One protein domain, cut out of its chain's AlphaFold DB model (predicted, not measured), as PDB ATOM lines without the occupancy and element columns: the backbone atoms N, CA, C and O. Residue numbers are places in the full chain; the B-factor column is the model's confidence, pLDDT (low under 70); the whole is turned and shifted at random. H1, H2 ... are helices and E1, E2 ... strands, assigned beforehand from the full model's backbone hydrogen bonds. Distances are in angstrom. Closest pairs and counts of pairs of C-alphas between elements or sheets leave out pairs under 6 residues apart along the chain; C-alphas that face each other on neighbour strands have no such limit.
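AT A GLANCE: This is residues 3 to 125 of the 152 residues of an uncharacterized protein of Candidatus Marinimicrobia bacterium (UniProt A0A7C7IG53). Two antiparallel sheets, one of five strands, E1 to E5, and a smaller one of three, E6 to E8, have helix H3 and the short H2 between them. H3 is on both sheets, H1 covers part of the same face of the larger sheet near E4 and E5, and residues 79 to 85, mostly H4, stick out at the far end. The printed part has 123 residues, with four named helices and eight named strands in the order E1 E2 E3 E4 E5 H1 H2 H3 H4 E6 E7 E8; the sheet orders are E1 E2 E3 E4 E5 and E6 E7 E8. The class is mixed, helices and strands. The whole is compact, with a radius of gyration of the C-alphas of 14.8 A and spans of 43 by 38 by 27 A.

HOW THE PARTS SIT: The larger sheet is a meander, each strand the antiparallel neighbour of the one before: E1, residues 3 to 7, E2, residues 12 to 17, E3, residues 23 to 29, E4, residues 34 to 38, and E5, residues 43 to 45. In the hairpin of E1 and E2, N 6 and O 13 are 2.9 A apart, within hydrogen-bond range; so are N 14 and O 27 of E2 and E3 at 2.9 A, N 28 and O 35 of E3 and E4 at 2.9 A, and N 45 and O 36 of E4 and E5 at 2.9 A. From edge to edge the strands' lines turn by 68 degrees. H1, residues 47 to 53, is on this sheet at a height of 7.5 A, only just over none of its strands, with 2 C-alphas falling on E4 and 2 on E5; its closest C-alphas to E4 are those of Ile 50 and Ala 36, 6.8 A. H2, residues 55 to 58, is close to H1 but not clearly touching, with the C-alphas of Leu 51 and Phe 57 at 6.2 A. H3, residues 62 to 70, is on the same face of the larger sheet as H1, in two layers, helices on one face of a sheet. Its height there is 7.8 A, and it runs across the strands, at 84 degrees to E1 on the local plane. The closest C-alphas of H3 and E3 are those of Pro 62 and Leu 29, 5.5 A. H4, residues 80 to 86, is apart from H3. The second meander is E6, residues 92 to 101, E7, residues 104 to 114, and E8, residues 120 to 124. In it N 95 and O 111 are 2.9 A apart and N 112 and O 121 are 2.8 A apart. H2 and H3 are on the same face of this sheet, at heights of 8.7 A and 10.7 A. The closest C-alphas of H3 and E7 are those of Phe 68 and Val 107, 6.7 A, and those of H2 and E7 are Phe 56 and Phe 112, 6.4 A. Every O i to N i+4 pair is within hydrogen-bond range in H1, H3 and H4; H2 is too short for such a pair.

IN THESE COORDINATES: E1 begins at C-alpha 3, (107.089, 122.823, 212.916). E2 measures 16.5 A, E3 17.5 A and H3 12.7 A from first to last C-alpha; H3 begins at C-alpha 62, (112.132, 134.488, 202.512). E6 measures 29.1 A and E7 30.2 A. E8 ends at C-alpha 124, (105.493, 118.802, 204.156).

THE WHOLE: The C-alphas of Ile 20 and Glu 81, the two farthest apart, are 44.2 A apart. The printed part has no cut and no long link; H3 to H4, with 9 residues between, is short and the others are tight. The mean pLDDT of the printed part is 86.8, with residues 80 to 92 and 116 to 117 under 70.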
ATOM      1  N   PHE A   3     107.189 121.379 212.770       94.56
ATOM      2  CA  PHE A   3     107.089 122.823 212.916       94.56
ATOM      3  C   PHE A   3     105.637 123.276 212.925       94.56
ATOM      4  O   PHE A   3     104.745 122.598 212.429       94.56
ATOM      5  N   THR A   4     105.422 124.440 213.519       94.75
ATOM      6  CA  THR A   4     104.166 125.186 213.465       94.75
ATOM      7  C   THR A   4     104.476 126.568 212.930       94.75
ATOM      8  O   THR A   4     105.546 127.104 213.230       94.75
ATOM      9  N   PHE A   5     103.556 127.166 212.186       94.88
ATOM     10  CA  PHE A   5     103.776 128.488 211.621       94.88
ATOM     11  C   PHE A   5     102.524 129.354 211.694       94.88
ATOM     12  O   PHE A   5     101.401 128.868 211.787       94.88
ATOM     13  N   THR A   6     102.741 130.660 211.638       93.69
ATOM     14  CA  THR A   6     101.703 131.667 211.430       93.69
ATOM     15  C   THR A   6     102.247 132.661 210.430       93.69
ATOM     16  O   THR A   6     103.400 133.073 210.525       93.69
ATOM     17  N   THR A   7     101.440 133.039 209.451       91.31
ATOM     18  CA  THR A   7     101.910 133.843 208.329       91.31
ATOM     19  C   THR A   7     100.900 134.926 207.990       91.31
ATOM     20  O   THR A   7      99.695 134.697 207.970       91.31
ATOM     21  N   THR A   8     101.413 136.125 207.757       89.75
ATOM     22  CA  THR A   8     100.704 137.301 207.261       89.75
ATOM     23  C   THR A   8     101.308 137.697 205.918       89.75
ATOM     24  O   THR A   8     102.244 137.064 205.425       89.75
ATOM     25  N   ARG A   9     100.793 138.773 205.311       87.31
ATOM     26  CA  ARG A   9     101.294 139.274 204.021       87.31
ATOM     27  C   ARG A   9     102.788 139.562 204.021       87.31
ATOM     28  O   ARG A   9     103.492 139.238 203.065       87.31
ATOM     29  N   ASP A  10     103.263 140.136 205.112       92.06
ATOM     30  CA  ASP A  10     104.605 140.697 205.178       92.06
ATOM     31  C   ASP A  10     105.537 139.879 206.073       92.06
ATOM     32  O   ASP A  10     106.751 140.071 206.036       92.06
ATOM     33  N   THR A  11     104.999 138.968 206.890       93.75
ATOM     34  CA  THR A  11     105.793 138.257 207.896       93.75
ATOM     35  C   THR A  11     105.309 136.835 208.110       93.75
ATOM     36  O   THR A  11     104.111 136.594 208.200       93.75
ATOM     37  N   ALA A  12     106.236 135.892 208.261       95.56
ATOM     38  CA  ALA A  12     105.926 134.573 208.796       95.56
ATOM     39  C   ALA A  12     106.746 134.283 210.048       95.56
ATOM     40  O   ALA A  12     107.921 134.633 210.127       95.56
ATOM     41  N   TYR A  13     106.113 133.609 210.996       96.38
ATOM     42  CA  TYR A  13     106.709 133.092 212.215       96.38
ATOM     43  C   TYR A  13     106.690 131.574 212.132       96.38
ATOM     44  O   TYR A  13     105.630 130.994 211.904       96.38
ATOM     45  N   ILE A  14     107.838 130.928 212.306       96.06
ATOM     46  CA  ILE A  14     107.958 129.468 212.233       96.06
ATOM     47  C   ILE A  14     108.654 128.980 213.491       96.06
ATOM     48  O   ILE A  14     109.706 129.484 213.862       96.06
ATOM     49  N   GLN A  15     108.080 127.983 214.147       96.25
ATOM     50  CA  GLN A  15     108.636 127.400 215.358       96.25
ATOM     51  C   GLN A  15     108.858 125.909 215.142       96.25
ATOM     52  O   GLN A  15     107.898 125.160 214.957       96.25
ATOM     53  N   PHE A  16     110.113 125.483 215.217       94.88
ATOM     54  CA  PHE A  16     110.505 124.086 215.122       94.88
ATOM     55  C   PHE A  16     110.488 123.415 216.490       94.88
ATOM     56  O   PHE A  16     110.786 124.026 217.521       94.88
ATOM     57  N   LYS A  17     110.127 122.135 216.476       93.69
ATOM     58  CA  LYS A  17     110.095 121.260 217.638       93.69
ATOM     59  C   LYS A  17     110.833 119.963 217.341       93.69
ATOM     60  O   LYS A  17     110.686 119.388 216.255       93.69
ATOM     61  N   ASP A  18     111.595 119.488 218.318       91.19
ATOM     62  CA  ASP A  18     112.192 118.155 218.258       91.19
ATOM     63  C   ASP A  18     111.139 117.043 218.438       91.19
ATOM     64  O   ASP A  18     109.941 117.301 218.579       91.19
ATOM     65  N   LEU A  19     111.586 115.784 218.410       89.00
ATOM     66  CA  LEU A  19     110.713 114.606 218.493       89.00
ATOM     67  C   LEU A  19     109.921 114.513 219.807       89.00
ATOM     68  O   LEU A  19     108.884 113.858 219.832       89.00
ATOM     69  N   ILE A  20     110.384 115.167 220.876       91.62
ATOM     70  CA  ILE A  20     109.708 115.189 222.179       91.62
ATOM     71  C   ILE A  20     108.937 116.498 222.416       91.62
ATOM     72  O   ILE A  20     108.426 116.735 223.507       91.62
ATOM     73  N   GLY A  21     108.832 117.354 221.395       87.94
ATOM     74  CA  GLY A  21     108.024 118.570 221.424       87.94
ATOM     75  C   GLY A  21     108.714 119.801 222.015       87.94
ATOM     76  O   GLY A  21     108.063 120.845 222.133       87.94
ATOM     77  N   ARG A  22     110.010 119.736 222.356       91.12
ATOM     78  CA  ARG A  22     110.750 120.916 222.831       91.12
ATOM     79  C   ARG A  22     110.925 121.894 221.682       91.12
ATOM     80  O   ARG A  22     111.307 121.497 220.585       91.12
ATOM     81  N   LYS A  23     110.668 123.174 221.944       92.19
ATOM     82  CA  LYS A  23     110.906 124.254 220.980       92.19
ATOM     83  C   LYS A  23     112.410 124.428 220.806       92.19
ATOM     84  O   LYS A  23     113.098 124.685 221.788       92.19
ATOM     85  N   THR A  24     112.902 124.263 219.584       93.56
ATOM     86  CA  THR A  24     114.345 124.280 219.304       93.56
ATOM     87  C   THR A  24     114.783 125.535 218.569       93.56
ATOM     88  O   THR A  24     115.796 126.129 218.914       93.56
ATOM     89  N   LEU A  25     114.000 125.968 217.585       94.56
ATOM     90  CA  LEU A  25     114.330 127.099 216.730       94.56
ATOM     91  C   LEU A  25     113.079 127.918 216.444       94.56
ATOM     92  O   LEU A  25     112.025 127.363 216.122       94.56
ATOM     93  N   PHE A  26     113.220 129.234 216.506       96.56
ATOM     94  CA  PHE A  26     112.205 130.175 216.065       96.56
ATOM     95  C   PHE A  26     112.729 131.009 214.900       96.56
ATOM     96  O   PHE A  26     113.827 131.552 214.987       96.56
ATOM     97  N   LEU A  27     111.948 131.115 213.826       96.69
ATOM     98  CA  LEU A  27     112.255 131.924 212.653       96.69
ATOM     99  C   LEU A  27     111.241 133.045 212.474       96.69
ATOM    100  O   LEU A  27     110.039 132.836 212.652       96.69
ATOM    101  N   ILE A  28     111.734 134.190 212.009       96.62
ATOM    102  CA  ILE A  28     110.931 135.295 211.493       96.62
ATOM    103  C   ILE A  28     111.366 135.558 210.053       96.62
ATOM    104  O   ILE A  28     112.530 135.860 209.793       96.62
ATOM    105  N   LEU A  29     110.431 135.439 209.114       96.75
ATOM    106  CA  LEU A  29     110.655 135.713 207.698       96.75
ATOM    107  C   LEU A  29     110.015 137.048 207.332       96.75
ATOM    108  O   LEU A  29     108.790 137.131 207.256       96.75
ATOM    109  N   GLY A  30     110.833 138.068 207.078       93.19
ATOM    110  CA  GLY A  30     110.419 139.338 206.473       93.19
ATOM    111  C   GLY A  30     110.637 139.326 204.961       93.19
ATOM    112  O   GLY A  30     111.001 138.297 204.398       93.19
ATOM    113  N   ASP A  31     110.416 140.440 204.260       90.38
ATOM    114  CA  ASP A  31     110.445 140.458 202.786       90.38
ATOM    115  C   ASP A  31     111.732 139.871 202.180       90.38
ATOM    116  O   ASP A  31     111.678 138.984 201.332       90.38
ATOM    117  N   LYS A  32     112.887 140.297 202.697       90.38
ATOM    118  CA  LYS A  32     114.217 139.796 202.302       90.38
ATOM    119  C   LYS A  32     115.088 139.421 203.499       90.38
ATOM    120  O   LYS A  32     116.296 139.247 203.358       90.38
ATOM    121  N   SER A  33     114.493 139.353 204.685       92.94
ATOM    122  CA  SER A  33     115.194 139.098 205.938       92.94
ATOM    123  C   SER A  33     114.773 137.767 206.539       92.94
ATOM    124  O   SER A  33     113.616 137.353 206.441       92.94
ATOM    125  N   ILE A  34     115.738 137.120 207.182       95.44
ATOM    126  CA  ILE A  34     115.535 135.934 208.002       95.44
ATOM    127  C   ILE A  34     116.182 136.237 209.338       95.44
ATOM    128  O   ILE A  34     117.379 136.515 209.390       95.44
ATOM    129  N   ASP A  35     115.393 136.151 210.396       94.81
ATOM    130  CA  ASP A  35     115.895 136.122 211.757       94.81
ATOM    131  C   ASP A  35     115.656 134.739 212.340       94.81
ATOM    132  O   ASP A  35     114.593 134.152 212.140       94.81
ATOM    133  N   ALA A  36     116.645 134.226 213.064       96.00
ATOM    134  CA  ALA A  36     116.577 132.918 213.684       96.00
ATOM    135  C   ALA A  36     117.089 132.974 215.122       96.00
ATOM    136  O   ALA A  36     118.118 133.586 215.412       96.00
ATOM    137  N   TRP A  37     116.357 132.328 216.022       96.06
ATOM    138  CA  TRP A  37     116.675 132.241 217.440       96.06
ATOM    139  C   TRP A  37     116.704 130.779 217.871       96.06
ATOM    140  O   TRP A  37     115.670 130.105 217.873       96.06
ATOM    141  N   ASP A  38     117.895 130.300 218.218       92.88
ATOM    142  CA  ASP A  38     118.087 129.042 218.925       92.88
ATOM    143  C   ASP A  38     117.508 129.189 220.328       92.88
ATOM    144  O   ASP A  38     118.050 129.885 221.191       92.88
ATOM    145  N   MET A  39     116.374 128.532 220.539       92.25
ATOM    146  CA  MET A  39     115.646 128.595 221.796       92.25
ATOM    147  C   MET A  39     116.258 127.693 222.871       92.25
ATOM    148  O   MET A  39     115.977 127.904 224.048       92.25
ATOM    149  N   LEU A  40     117.074 126.702 222.495       90.56
ATOM    150  CA  LEU A  40     117.739 125.810 223.449       90.56
ATOM    151  C   LEU A  40     118.911 126.517 224.122       90.56
ATOM    152  O   LEU A  40     119.050 126.452 225.342       90.56
ATOM    153  N   HIS A  41     119.728 127.206 223.328       92.00
ATOM    154  CA  HIS A  41     120.908 127.925 223.814       92.00
ATOM    155  C   HIS A  41     120.647 129.418 224.044       92.00
ATOM    156  O   HIS A  41     121.544 130.140 224.475       92.00
ATOM    157  N   ASN A  42     119.419 129.880 223.784       92.31
ATOM    158  CA  ASN A  42     119.015 131.279 223.876       92.31
ATOM    159  C   ASN A  42     119.939 132.213 223.069       92.31
ATOM    160  O   ASN A  42     120.391 133.250 223.556       92.31
ATOM    161  N   GLN A  43     120.226 131.840 221.822       93.25
ATOM    162  CA  GLN A  43     121.177 132.546 220.968       93.25
ATOM    163  C   GLN A  43     120.551 132.920 219.629       93.25
ATOM    164  O   GLN A  43     119.908 132.109 218.965       93.25
ATOM    165  N   ARG A  44     120.749 134.169 219.202       93.88
ATOM    166  CA  ARG A  44     120.376 134.593 217.850       93.88
ATOM    167  C   ARG A  44     121.429 134.109 216.861       93.88
ATOM    168  O   ARG A  44     122.621 134.318 217.083       93.88
ATOM    169  N   TYR A  45     120.988 133.498 215.772       93.50
ATOM    170  CA  TYR A  45     121.872 133.131 214.678       93.50
ATOM    171  C   TYR A  45     122.130 134.329 213.771       93.50
ATOM    172  O   TYR A  45     121.222 135.103 213.456       93.50
ATOM    173  N   ASP A  46     123.379 134.465 213.344       91.38
ATOM    174  CA  ASP A  46     123.727 135.335 212.232       91.38
ATOM    175  C   ASP A  46     123.356 134.681 210.891       91.38
ATOM    176  O   ASP A  46     122.945 133.521 210.813       91.38
ATOM    177  N   LYS A  47     123.506 135.440 209.803       89.44
ATOM    178  CA  LYS A  47     123.147 134.971 208.461       89.44
ATOM    179  C   LYS A  47     123.918 133.712 208.047       89.44
ATOM    180  O   LYS A  47     123.329 132.835 207.426       89.44
ATOM    181  N   ALA A  48     125.207 133.618 208.374       91.56
ATOM    182  CA  ALA A  48     126.020 132.461 208.004       91.56
ATOM    183  C   ALA A  48     125.549 131.199 208.744       91.56
ATOM    184  O   ALA A  48     125.360 130.153 208.133       91.56
ATOM    185  N   SER A  49     125.262 131.329 210.038       92.62
ATOM    186  CA  SER A  49     124.739 130.261 210.890       92.62
ATOM    187  C   SER A  49     123.350 129.800 210.440       92.62
ATOM    188  O   SER A  49     123.056 128.607 210.465       92.62
ATOM    189  N   ILE A  50     122.502 130.727 209.974       92.56
ATOM    190  CA  ILE A  50     121.201 130.393 209.377       92.56
ATOM    191  C   ILE A  50     121.380 129.524 208.136       92.56
ATOM    192  O   ILE A  50     120.697 128.512 208.027       92.56
ATOM    193  N   LEU A  51     122.274 129.897 207.217       90.56
ATOM    194  CA  LEU A  51     122.502 129.128 205.989       90.56
ATOM    195  C   LEU A  51     123.105 127.751 206.287       90.56
ATOM    196  O   LEU A  51     122.693 126.773 205.682       90.56
ATOM    197  N   LEU A  52     123.987 127.646 207.284       89.38
ATOM    198  CA  LEU A  52     124.510 126.353 207.736       89.38
ATOM    199  C   LEU A  52     123.422 125.453 208.342       89.38
ATOM    200  O   LEU A  52     123.417 124.248 208.109       89.38
ATOM    201  N   PHE A  53     122.505 126.011 209.140       88.88
ATOM    202  CA  PHE A  53     121.457 125.220 209.796       88.88
ATOM    203  C   PHE A  53     120.266 124.916 208.872       88.88
ATOM    204  O   PHE A  53     119.635 123.866 208.986       88.88
ATOM    205  N   LEU A  54     119.939 125.840 207.967       91.31
ATOM    206  CA  LEU A  54     118.807 125.787 207.041       91.31
ATOM    207  C   LEU A  54     119.293 126.070 205.611       91.31
ATOM    208  O   LEU A  54     118.943 127.105 205.031       91.31
ATOM    209  N   PRO A  55     120.061 125.145 205.009       89.62
ATOM    210  CA  PRO A  55     120.721 125.372 203.720       89.62
ATOM    211  C   PRO A  55     119.742 125.570 202.560       89.62
ATOM    212  O   PRO A  55     120.082 126.163 201.542       89.62
ATOM    213  N   PHE A  56     118.471 125.187 202.715       89.50
ATOM    214  CA  PHE A  56     117.450 125.470 201.706       89.50
ATOM    215  C   PHE A  56     117.239 126.977 201.449       89.50
ATOM    216  O   PHE A  56     116.780 127.334 200.363       89.50
ATOM    217  N   PHE A  57     117.618 127.869 202.375       91.50
ATOM    218  CA  PHE A  57     117.594 129.323 202.151       91.50
ATOM    219  C   PHE A  57     118.662 129.835 201.173       91.50
ATOM    220  O   PHE A  57     118.619 131.000 200.782       91.50
ATOM    221  N   GLU A  58     119.574 128.979 200.712       88.31
ATOM    222  CA  GLU A  58     120.418 129.284 199.550       88.31
ATOM    223  C   GLU A  58     119.630 129.260 198.230       88.31
ATOM    224  O   GLU A  58     120.056 129.847 197.237       88.31
ATOM    225  N   ILE A  59     118.464 128.602 198.214       86.44
ATOM    226  CA  ILE A  59     117.677 128.343 196.999       86.44
ATOM    227  C   ILE A  59     116.323 129.038 197.017       86.44
ATOM    228  O   ILE A  59     115.841 129.447 195.963       86.44
ATOM    229  N   ILE A  60     115.699 129.180 198.189       89.69
ATOM    230  CA  ILE A  60     114.423 129.883 198.331       89.69
ATOM    231  C   ILE A  60     114.595 131.176 199.119       89.69
ATOM    232  O   ILE A  60     115.180 131.195 200.200       89.69
ATOM    233  N   GLN A  61     114.053 132.268 198.582       92.38
ATOM    234  CA  GLN A  61     114.040 133.550 199.276       92.38
ATOM    235  C   GLN A  61     112.957 133.574 200.372       92.38
ATOM    236  O   GLN A  61     111.971 132.835 200.294       92.38
ATOM    237  N   PRO A  62     113.080 134.440 201.395       94.19
ATOM    238  CA  PRO A  62     112.132 134.488 202.512       94.19
ATOM    239  C   PRO A  62     110.687 134.775 202.089       94.19
ATOM    240  O   PRO A  62     109.756 134.166 202.615       94.19
ATOM    241  N   ASN A  63     110.479 135.676 201.128       93.88
ATOM    242  CA  ASN A  63     109.165 135.984 200.560       93.88
ATOM    243  C   ASN A  63     108.544 134.805 199.796       93.88
ATOM    244  O   ASN A  63     107.348 134.550 199.933       93.88
ATOM    245  N   ASP A  64     109.343 134.062 199.036       93.25
ATOM    246  CA  ASP A  64     108.903 132.861 198.332       93.25
ATOM    247  C   ASP A  64     108.543 131.753 199.325       93.25
ATOM    248  O   ASP A  64     107.516 131.090 199.183       93.25
ATOM    249  N   MET A  65     109.314 131.620 200.403       94.81
ATOM    250  CA  MET A  65     108.984 130.702 201.488       94.81
ATOM    251  C   MET A  65     107.643 131.061 202.145       94.81
ATOM    252  O   MET A  65     106.835 130.172 202.407       94.81
ATOM    253  N   ARG A  66     107.340 132.353 202.354       94.31
ATOM    254  CA  ARG A  66     106.016 132.776 202.855       94.31
ATOM    255  C   ARG A  66     104.878 132.371 201.920       94.31
ATOM    256  O   ARG A  66     103.859 131.882 202.399       94.31
ATOM    257  N   ARG A  67     105.050 132.534 200.603       92.81
ATOM    258  CA  ARG A  67     104.053 132.108 199.601       92.81
ATOM    259  C   ARG A  67     103.807 130.603 199.652       92.81
ATOM    260  O   ARG A  67     102.657 130.175 199.659       92.81
ATOM    261  N   PHE A  68     104.869 129.811 199.790       93.62
ATOM    262  CA  PHE A  68     104.736 128.372 200.017       93.62
ATOM    263  C   PHE A  68     103.916 128.068 201.281       93.62
ATOM    264  O   PHE A  68     103.000 127.246 201.240       93.62
ATOM    265  N   LEU A  69     104.177 128.759 202.397       93.94
ATOM    266  CA  LEU A  69     103.404 128.574 203.631       93.94
ATOM    267  C   LEU A  69     101.914 128.909 203.451       93.94
ATOM    268  O   LEU A  69     101.076 128.263 204.076       93.94
ATOM    269  N   TRP A  70     101.571 129.843 202.559       91.56
ATOM    270  CA  TRP A  70     100.185 130.145 202.175       91.56
ATOM    271  C   TRP A  70      99.515 129.101 201.283       91.56
ATOM    272  O   TRP A  70      98.288 129.054 201.227       91.56
ATOM    273  N   GLY A  71     100.296 128.244 200.626       91.50
ATOM    274  CA  GLY A  71      99.793 127.267 199.656       91.50
ATOM    275  C   GLY A  71      99.970 127.677 198.204       91.50
ATOM    276  O   GLY A  71      99.438 127.002 197.328       91.50
ATOM    277  N   GLU A  72     100.751 128.721 197.934       91.31
ATOM    278  CA  GLU A  72     101.082 129.158 196.580       91.31
ATOM    279  C   GLU A  72     102.427 128.588 196.118       91.31
ATOM    280  O   GLU A  72     103.392 128.523 196.882       91.31
ATOM    281  N   ILE A  73     102.525 128.256 194.826       90.00
ATOM    282  CA  ILE A  73     103.832 128.123 194.174       90.00
ATOM    283  C   ILE A  73     104.344 129.548 193.939       90.00
ATOM    284  O   ILE A  73     103.660 130.328 193.266       90.00
ATOM    285  N   PRO A  74     105.516 129.932 194.471       88.00
ATOM    286  CA  PRO A  74     106.035 131.272 194.252       88.00
ATOM    287  C   PRO A  74     106.266 131.524 192.761       88.00
ATOM    288  O   PRO A  74     106.761 130.646 192.058       88.00
ATOM    289  N   LYS A  75     105.938 132.735 192.282       80.94
ATOM    290  CA  LYS A  75     105.962 133.073 190.843       80.94
ATOM    291  C   LYS A  75     107.286 132.734 190.165       80.94
ATOM    292  O   LYS A  75     107.310 132.238 189.042       80.94
ATOM    293  N   PHE A  76     108.375 132.970 190.889       76.75
ATOM    294  CA  PHE A  76     109.735 132.663 190.472       76.75
ATOM    295  C   PHE A  76     109.930 131.186 190.071       76.75
ATOM    296  O   PHE A  76     110.708 130.889 189.171       76.75
ATOM    297  N   PHE A  77     109.176 130.265 190.678       79.19
ATOM    298  CA  PHE A  77     109.222 128.825 190.405       79.19
ATOM    299  C   PHE A  77     108.069 128.310 189.537       79.19
ATOM    300  O   PHE A  77     107.985 127.108 189.292       79.19
ATOM    301  N   SER A  78     107.173 129.186 189.084       75.31
ATOM    302  CA  SER A  78     106.076 128.827 188.178       75.31
ATOM    303  C   SER A  78     106.274 129.342 186.753       75.31
ATOM    304  O   SER A  78     105.577 128.888 185.853       75.31
ATOM    305  N   ASP A  79     107.188 130.295 186.544       73.12
ATOM    306  CA  ASP A  79     107.432 130.914 185.241       73.12
ATOM    307  C   ASP A  79     108.533 130.164 184.454       73.12
ATOM    308  O   ASP A  79     109.701 130.177 184.862       73.12
ATOM    309  N   PRO A  80     108.201 129.519 183.317       67.75
ATOM    310  CA  PRO A  80     109.160 128.760 182.515       67.75
ATOM    311  C   PRO A  80     110.343 129.588 181.996       67.75
ATOM    312  O   PRO A  80     111.446 129.050 181.866       67.75
ATOM    313  N   GLU A  81     110.143 130.876 181.702       64.75
ATOM    314  CA  GLU A  81     111.202 131.753 181.195       64.75
ATOM    315  C   GLU A  81     112.196 132.118 182.303       64.75
ATOM    316  O   GLU A  81     113.411 132.136 182.078       64.75
ATOM    317  N   ILE A  82     111.702 132.319 183.528       62.81
ATOM    318  CA  ILE A  82     112.534 132.577 184.713       62.81
ATOM    319  C   ILE A  82     113.317 131.314 185.105       62.81
ATOM    320  O   ILE A  82     114.525 131.383 185.346       62.81
ATOM    321  N   ILE A  83     112.664 130.144 185.091       61.16
ATOM    322  CA  ILE A  83     113.284 128.851 185.430       61.16
ATOM    323  C   ILE A  83     114.451 128.528 184.487       61.16
ATOM    324  O   ILE A  83     115.512 128.082 184.938       61.16
ATOM    325  N   LYS A  84     114.283 128.758 183.178       57.84
ATOM    326  CA  LYS A  84     115.310 128.448 182.173       57.84
ATOM    327  C   LYS A  84     116.573 129.291 182.371       57.84
ATOM    328  O   LYS A  84     117.669 128.738 182.350       57.84
ATOM    329  N   ASN A  85     116.413 130.588 182.637       54.56
ATOM    330  CA  ASN A  85     117.518 131.543 182.764       54.56
ATOM    331  C   ASN A  85     118.349 131.391 184.051       54.56
ATOM    332  O   ASN A  85     119.476 131.877 184.100       54.56
ATOM    333  N   GLN A  86     117.828 130.731 185.095       53.88
ATOM    334  CA  GLN A  86     118.516 130.628 186.393       53.88
ATOM    335  C   GLN A  86     118.837 129.203 186.854       53.88
ATOM    336  O   GLN A  86     119.549 129.036 187.843       53.88
ATOM    337  N   SER A  87     118.413 128.162 186.129       53.06
ATOM    338  CA  SER A  87     118.833 126.774 186.411       53.06
ATOM    339  C   SER A  87     120.366 126.583 186.458       53.06
ATOM    340  O   SER A  87     120.871 125.674 187.130       53.06
ATOM    341  N   GLU A  88     121.100 127.493 185.810       50.38
ATOM    342  CA  GLU A  88     122.562 127.588 185.806       50.38
ATOM    343  C   GLU A  88     123.146 128.323 187.031       50.38
ATOM    344  O   GLU A  88     124.283 128.045 187.401       50.38
ATOM    345  N   GLN A  89     122.388 129.204 187.703       50.88
ATOM    346  CA  GLN A  89     122.874 130.069 188.799       50.88
ATOM    347  C   GLN A  89     122.500 129.580 190.210       50.88
ATOM    348  O   GLN A  89     123.121 129.995 191.183       50.88
ATOM    349  N   ILE A  90     121.499 128.707 190.343       58.72
ATOM    350  CA  ILE A  90     121.006 128.244 191.648       58.72
ATOM    351  C   ILE A  90     121.773 126.975 192.080       58.72
ATOM    352  O   ILE A  90     121.918 126.025 191.295       58.72
ATOM    353  N   SER A  91     122.223 126.922 193.343       57.97
ATOM    354  CA  SER A  91     122.967 125.801 193.957       57.97
ATOM    355  C   SER A  91     122.131 124.521 194.153       57.97
ATOM    356  O   SER A  91     122.557 123.577 194.811       57.97
ATOM    357  N   GLY A  92     120.943 124.415 193.548       69.56
ATOM    358  CA  GLY A  92     120.042 123.276 193.725       69.56
ATOM    359  C   GLY A  92     118.833 123.265 192.794       69.56
ATOM    360  O   GLY A  92     118.700 124.096 191.898       69.56
ATOM    361  N   ARG A  93     117.942 122.287 192.997       79.94
ATOM    362  CA  ARG A  93     116.629 122.179 192.336       79.94
ATOM    363  C   ARG A  93     115.529 122.120 193.385       79.94
ATOM    364  O   ARG A  93     115.614 121.326 194.318       79.94
ATOM    365  N   ILE A  94     114.470 122.889 193.178       86.81
ATOM    366  CA  ILE A  94     113.282 122.913 194.032       86.81
ATOM    367  C   ILE A  94     112.077 122.351 193.276       86.81
ATOM    368  O   ILE A  94     111.939 122.564 192.072       86.81
ATOM    369  N   GLN A  95     111.238 121.583 193.962       88.62
ATOM    370  CA  GLN A  95     110.043 120.962 193.392       88.62
ATOM    371  C   GLN A  95     108.872 121.142 194.347       88.62
ATOM    372  O   GLN A  95     108.998 120.841 195.530       88.62
ATOM    373  N   PHE A  96     107.735 121.587 193.826       90.38
ATOM    374  CA  PHE A  96     106.503 121.749 194.589       90.38
ATOM    375  C   PHE A  96     105.488 120.685 194.185       90.38
ATOM    376  O   PHE A  96     105.409 120.303 193.016       90.38
ATOM    377  N   ARG A  97     104.702 120.215 195.150       90.62
ATOM    378  CA  ARG A  97     103.536 119.366 194.922       90.62
ATOM    379  C   ARG A  97     102.332 119.967 195.623       90.62
ATOM    380  O   ARG A  97     102.415 120.361 196.789       90.62
ATOM    381  N   SER A  98     101.238 120.021 194.880       90.75
ATOM    382  CA  SER A  98      99.957 120.529 195.345       90.75
ATOM    383  C   SER A  98      98.944 119.409 195.441       90.75
ATOM    384  O   SER A  98      99.001 118.444 194.678       90.75
ATOM    385  N   ASN A  99      97.992 119.597 196.337       88.50
ATOM    386  CA  ASN A  99      96.861 118.717 196.528       88.50
ATOM    387  C   ASN A  99      95.561 119.519 196.412       88.50
ATOM    388  O   ASN A  99      95.548 120.735 196.616       88.50
ATOM    389  N   GLN A 100      94.481 118.848 196.020       89.25
ATOM    390  CA  GLN A 100      93.168 119.478 195.926       89.25
ATOM    391  C   GLN A 100      92.563 119.596 197.321       89.25
ATOM    392  O   GLN A 100      92.484 118.615 198.056       89.25
ATOM    393  N   THR A 101      92.117 120.799 197.667       85.75
ATOM    394  CA  THR A 101      91.457 121.103 198.939       85.75
ATOM    395  C   THR A 101      90.116 121.784 198.681       85.75
ATOM    396  O   THR A 101      89.803 122.155 197.547       85.75
ATOM    397  N   GLU A 102      89.327 122.005 199.731       84.94
ATOM    398  CA  GLU A 102      88.087 122.790 199.646       84.94
ATOM    399  C   GLU A 102      88.309 124.248 199.201       84.94
ATOM    400  O   GLU A 102      87.405 124.877 198.656       84.94
ATOM    401  N   HIS A 103      89.533 124.764 199.354       82.88
ATOM    402  CA  HIS A 103      89.950 126.094 198.905       82.88
ATOM    403  C   HIS A 103      90.649 126.078 197.531       82.88
ATOM    404  O   HIS A 103      91.227 127.082 197.114       82.88
ATOM    405  N   GLY A 104      90.601 124.948 196.815       86.44
ATOM    406  CA  GLY A 104      91.288 124.737 195.541       86.44
ATOM    407  C   GLY A 104      92.654 124.052 195.690       86.44
ATOM    408  O   GLY A 104      92.968 123.503 196.752       86.44
ATOM    409  N   PRO A 105      93.475 124.023 194.623       87.06
ATOM    410  CA  PRO A 105      94.789 123.396 194.662       87.06
ATOM    411  C   PRO A 105      95.749 124.199 195.542       87.06
ATOM    412  O   PRO A 105      96.119 125.321 195.196       87.06
ATOM    413  N   LEU A 106      96.209 123.598 196.636       91.06
ATOM    414  CA  LEU A 106      97.186 124.199 197.538       91.06
ATOM    415  C   LEU A 106      98.476 123.390 197.529       91.06
ATOM    416  O   LEU A 106      98.455 122.163 197.600       91.06
ATOM    417  N   VAL A 107      99.614 124.078 197.468       92.50
ATOM    418  CA  VAL A 107     100.927 123.441 197.631       92.50
ATOM    419  C   VAL A 107     101.017 122.871 199.037       92.50
ATOM    420  O   VAL A 107     100.783 123.607 199.982       92.50
ATOM    421  N   GLU A 108     101.382 121.611 199.218       92.88
ATOM    422  CA  GLU A 108     101.553 121.003 200.552       92.88
ATOM    423  C   GLU A 108     102.981 120.507 200.776       92.88
ATOM    424  O   GLU A 108     103.428 120.364 201.909       92.88
ATOM    425  N   HIS A 109     103.731 120.286 199.699       94.06
ATOM    426  CA  HIS A 109     105.056 119.699 199.770       94.06
ATOM    427  C   HIS A 109     106.029 120.480 198.890       94.06
ATOM    428  O   HIS A 109     105.772 120.715 197.710       94.06
ATOM    429  N   VAL A 110     107.168 120.851 199.472       93.94
ATOM    430  CA  VAL A 110     108.345 121.337 198.754       93.94
ATOM    431  C   VAL A 110     109.544 120.419 199.002       93.94
ATOM    432  O   VAL A 110     109.842 120.031 200.132       93.94
ATOM    433  N   THR A 111     110.234 120.054 197.926       92.50
ATOM    434  CA  THR A 111     111.474 119.281 197.946       92.50
ATOM    435  C   THR A 111     112.620 120.163 197.469       92.50
ATOM    436  O   THR A 111     112.570 120.710 196.368       92.50
ATOM    437  N   PHE A 112     113.674 120.245 198.268       91.06
ATOM    438  CA  PHE A 112     114.907 120.964 197.988       91.06
ATOM    439  C   PHE A 112     116.033 119.954 197.733       91.06
ATOM    440  O   PHE A 112     116.365 119.161 198.611       91.06
ATOM    441  N   ASN A 113     116.627 119.970 196.540       87.88
ATOM    442  CA  ASN A 113     117.751 119.110 196.160       87.88
ATOM    443  C   ASN A 113     119.016 119.968 196.028       87.88
ATOM    444  O   ASN A 113     119.132 120.718 195.058       87.88
ATOM    445  N   MET A 114     119.931 119.890 196.996       82.94
ATOM    446  CA  MET A 114     121.156 120.703 197.031       82.94
ATOM    447  C   MET A 114     122.219 120.065 196.128       82.94
ATOM    448  O   MET A 114     122.455 118.858 196.227       82.94
ATOM    449  N   LYS A 115     122.866 120.843 195.250       71.19
ATOM    450  CA  LYS A 115     123.949 120.348 194.379       71.19
ATOM    451  C   LYS A 115     125.206 120.036 195.191       71.19
ATOM    452  O   LYS A 115     125.790 118.971 194.996       71.19
ATOM    453  N   ASP A 116     125.572 120.922 196.113       66.62
ATOM    454  CA  ASP A 116     126.888 120.884 196.762       66.62
ATOM    455  C   ASP A 116     126.987 119.815 197.858       66.62
ATOM    456  O   ASP A 116     128.042 119.212 198.049       66.62
ATOM    457  N   GLU A 117     125.872 119.482 198.513       63.59
ATOM    458  CA  GLU A 117     125.888 118.581 199.674       63.59
ATOM    459  C   GLU A 117     125.309 117.182 199.398       63.59
ATOM    460  O   GLU A 117     125.265 116.344 200.298       63.59
ATOM    461  N   ARG A 118     124.818 116.902 198.176       71.00
ATOM    462  CA  ARG A 118     123.960 115.726 197.870       71.00
ATOM    463  C   ARG A 118     122.806 115.554 198.872       71.00
ATOM    464  O   ARG A 118     122.308 114.446 199.079       71.00
ATOM    465  N   GLN A 119     122.387 116.646 199.501       80.94
ATOM    466  CA  GLN A 119     121.334 116.651 200.498       80.94
ATOM    467  C   GLN A 119     119.983 116.899 199.844       80.94
ATOM    468  O   GLN A 119     119.833 117.726 198.938       80.94
ATOM    469  N   LYS A 120     118.986 116.174 200.345       89.94
ATOM    470  CA  LYS A 120     117.586 116.341 199.985       89.94
ATOM    471  C   LYS A 120     116.813 116.714 201.241       89.94
ATOM    472  O   LYS A 120     116.787 115.942 202.196       89.94
ATOM    473  N   ILE A 121     116.182 117.882 201.219       91.31
ATOM    474  CA  ILE A 121     115.336 118.368 202.308       91.31
ATOM    475  C   ILE A 121     113.900 118.401 201.805       91.31
ATOM    476  O   ILE A 121     113.610 118.959 200.749       91.31
ATOM    477  N   GLU A 122     112.997 117.796 202.566       93.38
ATOM    478  CA  GLU A 122     111.567 117.807 202.283       93.38
ATOM    479  C   GLU A 122     110.847 118.559 203.392       93.38
ATOM    480  O   GLU A 122     111.067 118.310 204.580       93.38
ATOM    481  N   MET A 123     109.980 119.484 202.997       94.44
ATOM    482  CA  MET A 123     109.050 120.129 203.904       94.44
ATOM    483  C   MET A 123     107.635 119.803 203.458       94.44
ATOM    484  O   MET A 123     107.257 120.076 202.318       94.44
ATOM    485  N   VAL A 124     106.873 119.222 204.379       94.44
ATOM    486  CA  VAL A 124     105.493 118.802 204.156       94.44
ATOM    487  C   VAL A 124     104.604 119.500 205.175       94.44
ATOM    488  O   VAL A 124     104.875 119.470 206.376       94.44
ATOM    489  N   LEU A 125     103.568 120.155 204.675       93.62
ATOM    490  CA  LEU A 125     102.539 120.822 205.451       93.62
ATOM    491  C   LEU A 125     101.378 119.852 205.608       93.62
ATOM    492  O   LEU A 125     100.764 119.467 204.620       93.62
TER     493      LEU A 125